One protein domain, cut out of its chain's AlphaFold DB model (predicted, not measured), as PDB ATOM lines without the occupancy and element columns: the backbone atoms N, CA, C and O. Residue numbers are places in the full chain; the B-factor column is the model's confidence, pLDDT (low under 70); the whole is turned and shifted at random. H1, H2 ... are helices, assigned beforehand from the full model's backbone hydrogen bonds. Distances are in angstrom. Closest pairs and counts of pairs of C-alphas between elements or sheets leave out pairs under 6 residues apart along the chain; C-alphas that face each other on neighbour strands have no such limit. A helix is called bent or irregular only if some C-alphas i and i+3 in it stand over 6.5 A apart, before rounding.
ATOM      1  N   ARG A 194      67.161  89.363 157.672       86.12
ATOM      2  CA  ARG A 194      67.359  90.804 157.500       86.12
ATOM      3  C   ARG A 194      68.785  91.136 157.076       86.12
ATOM      4  O   ARG A 194      68.966  91.946 156.177       86.12
ATOM      5  N   ALA A 195      69.794  90.487 157.662       89.06
ATOM      6  CA  ALA A 195      71.187  90.694 157.264       89.06
ATOM      7  C   ALA A 195      71.420  90.351 155.791       89.06
ATOM      8  O   ALA A 195      72.053  91.120 155.072       89.06
ATOM      9  N   VAL A 196      70.875  89.232 155.311       90.19
ATOM     10  CA  VAL A 196      70.991  88.854 153.899       90.19
ATOM     11  C   VAL A 196      70.239  89.829 152.997       90.19
ATOM     12  O   VAL A 196      70.798  90.226 151.977       90.19
ATOM     13  N   ARG A 197      69.017  90.236 153.362       88.88
ATOM     14  CA  ARG A 197      68.246  91.233 152.607       88.88
ATOM     15  C   ARG A 197      69.022  92.539 152.470       88.88
ATOM     16  O   ARG A 197      69.274  92.958 151.348       88.88
ATOM     17  N   ASP A 198      69.467  93.117 153.581       89.31
ATOM     18  CA  ASP A 198      70.164  94.406 153.569       89.31
ATOM     19  C   ASP A 198      71.490  94.311 152.792       89.31
ATOM     20  O   ASP A 198      71.853  95.231 152.067       89.31
ATOM     21  N   THR A 199      72.198  93.173 152.867       89.56
ATOM     22  CA  THR A 199      73.406  92.972 152.042       89.56
ATOM     23  C   THR A 199      73.062  92.913 150.555       89.56
ATOM     24  O   THR A 199      73.787  93.460 149.735       89.56
ATOM     25  N   ARG A 200      71.961  92.251 150.180       89.38
ATOM     26  CA  ARG A 200      71.513  92.216 148.781       89.38
ATOM     27  C   ARG A 200      71.094  93.596 148.294       89.38
ATOM     28  O   ARG A 200      71.441  93.932 147.177       89.38
ATOM     29  N   GLU A 201      70.409  94.386 149.114       87.25
ATOM     30  CA  GLU A 201      70.043  95.768 148.773       87.25
ATOM     31  C   GLU A 201      71.280  96.649 148.554       87.25
ATOM     32  O   GLU A 201      71.287  97.468 147.640       87.25
ATOM     33  N   GLN A 202      72.347  96.447 149.335       85.75
ATOM     34  CA  GLN A 202      73.628  97.139 149.136       85.75
ATOM     35  C   GLN A 202      74.336  96.716 147.840       85.75
ATOM     36  O   GLN A 202      74.937  97.551 147.172       85.75
ATOM     37  N   LEU A 203      74.284  95.427 147.490       84.75
ATOM     38  CA  LEU A 203      74.973  94.876 146.314       84.75
ATOM     39  C   LEU A 203      74.174  95.030 145.011       84.75
ATOM     40  O   LEU A 203      74.765  95.041 143.934       84.75
ATOM     41  N   PHE A 204      72.848  95.128 145.115       84.06
ATOM     42  CA  PHE A 204      71.885  95.195 144.015       84.06
ATOM     43  C   PHE A 204      70.790  96.231 144.339       84.06
ATOM     44  O   PHE A 204      69.642  95.859 144.612       84.06
ATOM     45  N   PRO A 205      71.122  97.535 144.365       79.25
ATOM     46  CA  PRO A 205      70.151  98.575 144.685       79.25
ATOM     47  C   PRO A 205      69.043  98.632 143.624       79.25
ATOM     48  O   PRO A 205      69.310  98.603 142.426       79.25
ATOM     49  N   ALA A 206      67.784  98.756 144.058       74.81
ATOM     50  CA  ALA A 206      66.626  98.801 143.154       74.81
ATOM     51  C   ALA A 206      66.636 100.023 142.214       74.81
ATOM     52  O   ALA A 206      66.124  99.951 141.100       74.81
ATOM     53  N   ASN A 207      67.236 101.126 142.668       72.25
ATOM     54  CA  ASN A 207      67.444 102.347 141.897       72.25
ATOM     55  C   ASN A 207      68.950 102.636 141.859       72.25
ATOM     56  O   ASN A 207      69.427 103.410 142.693       72.25
ATOM     57  N   PRO A 208      69.714 101.989 140.962       68.31
ATOM     58  CA  PRO A 208      71.136 102.273 140.834       68.31
ATOM     59  C   PRO A 208      71.307 103.728 140.393       68.31
ATOM     60  O   PRO A 208      70.638 104.177 139.454       68.31
ATOM     61  N   SER A 209      72.184 104.488 141.053       64.88
ATOM     62  CA  SER A 209      72.505 105.827 140.559       64.88
ATOM     63  C   SER A 209      73.168 105.680 139.180       64.88
ATOM     64  O   SER A 209      73.861 104.684 138.954       64.88
ATOM     65  N   PRO A 210      73.022 106.638 138.243       54.97
ATOM     66  CA  PRO A 210      73.566 106.553 136.875       54.97
ATOM     67  C   PRO A 210      75.102 106.409 136.720       54.97
ATOM     68  O   PRO A 210      75.620 106.608 135.626       54.97
ATOM     69  N   GLY A 211      75.841 106.052 137.774       54.12
ATOM     70  CA  GLY A 211      77.266 105.717 137.768       54.12
ATOM     71  C   GLY A 211      77.644 104.513 138.647       54.12
ATOM     72  O   GLY A 211      78.832 104.294 138.858       54.12
ATOM     73  N   ASP A 212      76.675 103.732 139.142       55.50
ATOM     74  CA  ASP A 212      76.909 102.713 140.180       55.50
ATOM     75  C   ASP A 212      77.235 101.261 139.747       55.50
ATOM     76  O   ASP A 212      77.464 100.448 140.649       55.50
ATOM     77  N   PRO A 213      77.300 100.837 138.461       60.66
ATOM     78  CA  PRO A 213      77.786  99.490 138.188       60.66
ATOM     79  C   PRO A 213      79.275  99.399 138.540       60.66
ATOM     80  O   PRO A 213      80.105 100.161 138.035       60.66
ATOM     81  N   GLN A 214      79.621  98.454 139.415       68.81
ATOM     82  CA  GLN A 214      80.992  98.335 139.898       68.81
ATOM     83  C   GLN A 214      81.912  97.899 138.755       68.81
ATOM     84  O   GLN A 214      81.568  97.050 137.928       68.81
ATOM     85  N   THR A 215      83.105  98.491 138.697       73.25
ATOM     86  CA  THR A 215      84.152  98.020 137.788       73.25
ATOM     87  C   THR A 215      84.840  96.825 138.432       73.25
ATOM     88  O   THR A 215      85.295  96.903 139.574       73.25
ATOM     89  N   LEU A 216      84.924  95.714 137.704       80.81
ATOM     90  CA  LEU A 216      85.591  94.515 138.187       80.81
ATOM     91  C   LEU A 216      87.107  94.746 138.237       80.81
ATOM     92  O   LEU A 216      87.798  94.712 137.216       80.81
ATOM     93  N   SER A 217      87.636  94.982 139.437       85.44
ATOM     94  CA  SER A 217      89.073  95.176 139.615       85.44
ATOM     95  C   SER A 217      89.838  93.858 139.436       85.44
ATOM     96  O   SER A 217      89.360  92.780 139.808       85.44
ATOM     97  N   SER A 218      91.063  93.934 138.907       87.00
ATOM     98  CA  SER A 218      91.966  92.774 138.827       87.00
ATOM     99  C   SER A 218      92.217  92.143 140.198       87.00
ATOM    100  O   SER A 218      92.406  90.932 140.288       87.00
ATOM    101  N   GLU A 219      92.179  92.953 141.258       89.44
ATOM    102  CA  GLU A 219      92.358  92.493 142.629       89.44
ATOM    103  C   GLU A 219      91.168  91.658 143.109       89.44
ATOM    104  O   GLU A 219      91.358  90.552 143.600       89.44
ATOM    105  N   THR A 220      89.936  92.103 142.850       89.81
ATOM    106  CA  THR A 220      88.722  91.331 143.156       89.81
ATOM    107  C   THR A 220      88.720  89.989 142.423       89.81
ATOM    108  O   THR A 220      88.393  88.961 143.016       89.81
ATOM    109  N   VAL A 221      89.130  89.962 141.147       90.75
ATOM    110  CA  VAL A 221      89.270  88.707 140.386       90.75
ATOM    111  C   VAL A 221      90.318  87.797 141.020       90.75
ATOM    112  O   VAL A 221      90.081  86.598 141.159       90.75
ATOM    113  N   ARG A 222      91.462  88.353 141.424       93.25
ATOM    114  CA  ARG A 222      92.542  87.606 142.071       93.25
ATOM    115  C   ARG A 222      92.092  87.009 143.404       93.25
ATOM    116  O   ARG A 222      92.302  85.816 143.603       93.25
ATOM    117  N   SER A 223      91.423  87.780 144.261       94.88
ATOM    118  CA  SER A 223      90.894  87.286 145.539       94.88
ATOM    119  C   SER A 223      89.792  86.242 145.328       94.88
ATOM    120  O   SER A 223      89.812  85.199 145.975       94.88
ATOM    121  N   ALA A 224      88.890  86.428 144.356       95.38
ATOM    122  CA  ALA A 224      87.878  85.420 144.019       95.38
ATOM    123  C   ALA A 224      88.501  84.101 143.522       95.38
ATOM    124  O   ALA A 224      88.050  83.021 143.906       95.38
ATOM    125  N   LEU A 225      89.553  84.173 142.700       95.12
ATOM    126  CA  LEU A 225      90.306  82.996 142.263       95.12
ATOM    127  C   LEU A 225      91.052  82.338 143.424       95.12
ATOM    128  O   LEU A 225      91.018  81.115 143.533       95.12
ATOM    129  N   LEU A 226      91.679  83.120 144.306       96.38
ATOM    130  CA  LEU A 226      92.386  82.604 145.476       96.38
ATOM    131  C   LEU A 226      91.434  81.818 146.387       96.38
ATOM    132  O   LEU A 226      91.696  80.650 146.676       96.38
ATOM    133  N   LEU A 227      90.282  82.405 146.729       97.56
ATOM    134  CA  LEU A 227      89.214  81.730 147.476       97.56
ATOM    135  C   LEU A 227      88.782  80.432 146.793       97.56
ATOM    136  O   LEU A 227      88.590  79.407 147.443       97.56
ATOM    137  N   ALA A 228      88.661  80.448 145.468       97.00
ATOM    138  CA  ALA A 228      88.239  79.279 144.722       97.00
ATOM    139  C   ALA A 228      89.297  78.166 144.668       97.00
ATOM    140  O   ALA A 228      88.937  76.990 144.725       97.00
ATOM    141  N   THR A 229      90.590  78.505 144.617       96.88
ATOM    142  CA  THR A 229      91.697  77.527 144.642       96.88
ATOM    143  C   THR A 229      91.838  76.780 145.966       96.88
ATOM    144  O   THR A 229      92.514  75.757 146.013       96.88
ATOM    145  N   MET A 230      91.162  77.240 147.022       97.06
ATOM    146  CA  MET A 230      91.056  76.496 148.278       97.06
ATOM    147  C   MET A 230      90.185  75.240 148.146       97.06
ATOM    148  O   MET A 230      90.276  74.333 148.969       97.06
ATOM    149  N   HIS A 231      89.318  75.192 147.132       96.69
ATOM    150  CA  HIS A 231      88.487  74.034 146.842       96.69
ATOM    151  C   HIS A 231      89.197  73.064 145.891       96.69
ATOM    152  O   HIS A 231      90.172  73.401 145.218       96.69
ATOM    153  N   ARG A 232      88.672  71.837 145.790       94.31
ATOM    154  CA  ARG A 232      89.175  70.845 144.824       94.31
ATOM    155  C   ARG A 232      89.152  71.410 143.388       94.31
ATOM    156  O   ARG A 232      88.250  72.190 143.074       94.31
ATOM    157  N   PRO A 233      90.046  70.966 142.478       94.94
ATOM    158  CA  PRO A 233      90.184  71.530 141.127       94.94
ATOM    159  C   PRO A 233      88.874  71.683 140.337       94.94
ATOM    160  O   PRO A 233      88.675  72.688 139.657       94.94
ATOM    161  N   ALA A 234      87.948  70.728 140.469       94.69
ATOM    162  CA  ALA A 234      86.642  70.766 139.807       94.69
ATOM    163  C   ALA A 234      85.754  71.954 140.241       94.69
ATOM    164  O   ALA A 234      84.895  72.389 139.476       94.69
ATOM    165  N   PHE A 235      85.982  72.500 141.441       96.50
ATOM    166  CA  PHE A 235      85.204  73.586 142.036       96.50
ATOM    167  C   PHE A 235      85.841  74.968 141.905       96.50
ATOM    168  O   PHE A 235      85.145  75.960 142.105       96.50
ATOM    169  N   VAL A 236      87.114  75.063 141.512       95.75
ATOM    170  CA  VAL A 236      87.803  76.358 141.354       95.75
ATOM    171  C   VAL A 236      87.017  77.274 140.421       95.75
ATOM    172  O   VAL A 236      86.742  78.432 140.715       95.75
ATOM    173  N   PHE A 237      86.588  76.733 139.287       94.19
ATOM    174  CA  PHE A 237      85.835  77.509 138.324       94.19
ATOM    175  C   PHE A 237      84.459  77.989 138.854       94.19
ATOM    176  O   PHE A 237      84.224  79.201 138.888       94.19
ATOM    177  N   PRO A 238      83.543  77.099 139.293       95.50
ATOM    178  CA  PRO A 238      82.224  77.524 139.762       95.50
ATOM    179  C   PRO A 238      82.264  78.379 141.032       95.50
ATOM    180  O   PRO A 238      81.447  79.288 141.152       95.50
ATOM    181  N   VAL A 239      83.211  78.155 141.951       96.69
ATOM    182  CA  VAL A 239      83.347  78.988 143.157       96.69
ATOM    183  C   VAL A 239      83.789  80.404 142.792       96.69
ATOM    184  O   VAL A 239      83.183  81.361 143.274       96.69
ATOM    185  N   ALA A 240      84.770  80.563 141.897       95.56
ATOM    186  CA  ALA A 240      85.197  81.887 141.444       95.56
ATOM    187  C   ALA A 240      84.037  82.653 140.791       95.56
ATOM    188  O   ALA A 240      83.795  83.813 141.120       95.56
ATOM    189  N   VAL A 241      83.266  81.993 139.917       93.38
ATOM    190  CA  VAL A 241      82.070  82.599 139.308       93.38
ATOM    191  C   VAL A 241      81.021  82.945 140.356       93.38
ATOM    192  O   VAL A 241      80.439  84.022 140.267       93.38
ATOM    193  N   ALA A 242      80.778  82.081 141.345       94.81
ATOM    194  CA  ALA A 242      79.805  82.348 142.399       94.81
ATOM    195  C   ALA A 242      80.167  83.607 143.195       94.81
ATOM    196  O   ALA A 242      79.297  84.443 143.409       94.81
ATOM    197  N   PHE A 243      81.442  83.778 143.561       94.94
ATOM    198  CA  PHE A 243      81.940  84.984 144.228       94.94
ATOM    199  C   PHE A 243      81.817  86.229 143.363       94.94
ATOM    200  O   PHE A 243      81.296  87.244 143.819       94.94
ATOM    201  N   LEU A 244      82.256  86.148 142.107       92.31
ATOM    202  CA  LEU A 244      82.135  87.266 141.182       92.31
ATOM    203  C   LEU A 244      80.664  87.625 140.951       92.31
ATOM    204  O   LEU A 244      80.334  88.793 140.873       92.31
ATOM    205  N   SER A 245      79.749  86.660 140.933       90.25
ATOM    206  CA  SER A 245      78.316  86.916 140.714       90.25
ATOM    207  C   SER A 245      77.593  87.533 141.920       90.25
ATOM    208  O   SER A 245      76.392  87.776 141.837       90.25
ATOM    209  N   LEU A 246      78.280  87.785 143.042       90.06
ATOM    210  CA  LEU A 246      77.692  88.461 144.204       90.06
ATOM    211  C   LEU A 246      77.536  89.977 144.017       90.06
ATOM    212  O   LEU A 246      76.980  90.622 144.900       90.06
ATOM    213  N   ARG A 247      78.012  90.543 142.906       84.06
ATOM    214  CA  ARG A 247      77.957  91.978 142.613       84.06
ATOM    215  C   ARG A 247      77.323  92.235 141.256       84.06
ATOM    216  O   ARG A 247      77.468  91.425 140.337       84.06
ATOM    217  N   ASP A 248      76.663  93.381 141.143       78.00
ATOM    218  CA  ASP A 248      76.233  93.904 139.855       78.00
ATOM    219  C   ASP A 248      77.409  94.609 139.170       78.00
ATOM    220  O   ASP A 248      77.938  95.618 139.650       78.00
ATOM    221  N   TRP A 249      77.863  94.030 138.064       80.44
ATOM    222  CA  TRP A 249      78.959  94.577 137.273       80.44
ATOM    223  C   TRP A 249      78.413  95.325 136.068       80.44
ATOM    224  O   TRP A 249      77.344  94.992 135.553       80.44
ATOM    225  N   THR A 250      79.210  96.250 135.525       73.25
ATOM    226  CA  THR A 250      78.915  96.864 134.219       73.25
ATOM    227  C   THR A 250      78.570  95.791 133.182       73.25
ATOM    228  O   THR A 250      79.033  94.652 133.268       73.25
ATOM    229  N   HIS A 251      77.764  96.128 132.172       71.62
ATOM    230  CA  HIS A 251      77.372  95.156 131.144       71.62
ATOM    231  C   HIS A 251      78.588  94.443 130.517       71.62
ATOM    232  O   HIS A 251      78.573  93.226 130.324       71.62
ATOM    233  N   GLU A 252      79.669  95.183 130.266       71.81
ATOM    234  CA  GLU A 252      80.924  94.648 129.737       71.81
ATOM    235  C   GLU A 252      81.593  93.644 130.688       71.81
ATOM    236  O   GLU A 252      82.007  92.559 130.263       71.81
ATOM    237  N   GLU A 253      81.647  93.956 131.982       76.75
ATOM    238  CA  GLU A 253      82.234  93.078 132.996       76.75
ATOM    239  C   GLU A 253      81.339  91.873 133.302       76.75
ATOM    240  O   GLU A 253      81.821  90.747 133.420       76.75
ATOM    241  N   SER A 254      80.020  92.047 133.280       71.06
ATOM    242  CA  SER A 254      79.054  90.948 133.306       71.06
ATOM    243  C   SER A 254      79.281  89.981 132.138       71.06
ATOM    244  O   SER A 254      79.296  88.760 132.326       71.06
ATOM    245  N   LEU A 255      79.537  90.493 130.927       74.62
ATOM    246  CA  LEU A 255      79.937  89.665 129.786       74.62
ATOM    247  C   LEU A 255      81.305  89.010 129.998       74.62
ATOM    248  O   LEU A 255      81.527  87.910 129.499       74.62
ATOM    249  N   ARG A 256      82.239  89.645 130.711       73.38
ATOM    250  CA  ARG A 256      83.544  89.058 131.045       73.38
ATOM    251  C   ARG A 256      83.404  87.908 132.043       73.38
ATOM    252  O   ARG A 256      83.941  86.836 131.776       73.38
ATOM    253  N   VAL A 257      82.619  88.069 133.109       74.69
ATOM    254  CA  VAL A 257      82.285  87.000 134.067       74.69
ATOM    255  C   VAL A 257      81.557  85.854 133.361       74.69
ATOM    256  O   VAL A 257      81.928  84.696 133.532       74.69
ATOM    257  N   ARG A 258      80.592  86.148 132.477       73.38
ATOM    258  CA  ARG A 258      79.920  85.125 131.652       73.38
ATOM    259  C   ARG A 258      80.868  84.442 130.662       73.38
ATOM    260  O   ARG A 258      80.748  83.241 130.429       73.38
ATOM    261  N   ARG A 259      81.826  85.169 130.080       73.06
ATOM    262  CA  ARG A 259      82.877  84.596 129.220       73.06
ATOM    263  C   ARG A 259      83.819  83.697 130.009       73.06
ATOM    264  O   ARG A 259      84.206  82.652 129.495       73.06
ATOM    265  N   LEU A 260      84.143  84.048 131.253       71.06
ATOM    266  CA  LEU A 260      84.818  83.130 132.168       71.06
ATOM    267  C   LEU A 260      83.929  81.893 132.383       71.06
ATOM    268  O   LEU A 260      84.409  80.790 132.149       71.06
ATOM    269  N   ALA A 261      82.631  82.072 132.686       65.19
ATOM    270  CA  ALA A 261      81.626  81.006 132.895       65.19
ATOM    271  C   ALA A 261      81.499  80.009 131.739       65.19
ATOM    272  O   ALA A 261      81.291  78.818 131.960       65.19
ATOM    273  N   THR A 262      81.637  80.494 130.509       58.84
ATOM    274  CA  THR A 262      81.418  79.714 129.285       58.84
ATOM    275  C   THR A 262      82.703  79.151 128.677       58.84
ATOM    276  O   THR A 262      82.630  78.205 127.895       58.84
ATOM    277  N   ARG A 263      83.895  79.648 129.053       53.69
ATOM    278  CA  ARG A 263      85.202  79.136 128.587       53.69
ATOM    279  C   ARG A 263      85.599  77.820 129.273       53.69
ATOM    280  O   ARG A 263      86.684  77.693 129.830       53.69
TER     281      ARG A 263
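Overview. This is residues 194 to 263 of the 290 residues of the protein "Threonyl/alanyl tRNA synthetase SAD" of Macrophomina phaseolina (strain MS6) (UniProt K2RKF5). Three helices run back and forth, H3 paired closely with H2 and more loosely with the far part of H4, while a separate first helix, H1, sits away from them at the other end of a long loop and sticks out with residues 194 to 199. H2 and H4 each pack on H3 but stay apart from each other, and their centres with that of H3 make a triangle. The printed part has 70 residues with four named helices, H1, H2, H3 and H4 in that order, and no named strand; its class is all helix. It is only just compact, close to loose, with a radius of gyration of the C-alphas of 13.2 A, and its C-alphas span 38 by 30 by 20 A.

Along the chain. H1 is residues 194 to 203, 14.1 A from first to last C-alpha, and begins with C-alpha 194 at (67.359, 90.804, 157.500). Residues 204 to 217 hold no named element. H2 is residues 218 to 229, 16.3 A long, with C-alpha 218 at (91.966, 92.774, 138.827). H3 is residues 233 to 244, 17.7 A long; it is irregular, but only just, with C-alphas 234 and 237 lying 7.0 A apart. H4 is residues 251 to 262, 16.1 A long, and ends with C-alpha 262 at (81.418, 79.714, 129.285).

Arrangement. H1 touches no helix and is apart from H2, H3 and H4. H2 and H3 touch and form a helical hairpin; their closest C-alphas, those of Ala 228 and Val 236, are 4.5 A apart. Their lines stand at a steep tilt of 39 degrees, opposite ways. H3 and H4 form a second helical hairpin, at a shallow tilt of 15 degrees, opposite ways. H4 touches H3 with residues 257 to 261 alone, and the closest C-alphas, those of Val 241 and Ala 261, are 6.6 A apart. H2 and H4 are apart. In H1, H2 and H4 every O i to N i+4 pair is within hydrogen-bond range; in H3 it is 6 of 8.

Size, cuts and confidence. The two C-alphas farthest apart, those of Pro 210 and Arg 232, are 39.8 A from each other. The printed part has no cut. The link from H1 to H2 is long, with 14 residues; that from H2 to H3 is tight, with 3, and that from H3 to H4 is short, with 6. The mean pLDDT of the printed part is 83.0, and residues 208 to 214 and 261 to 263 are under 70.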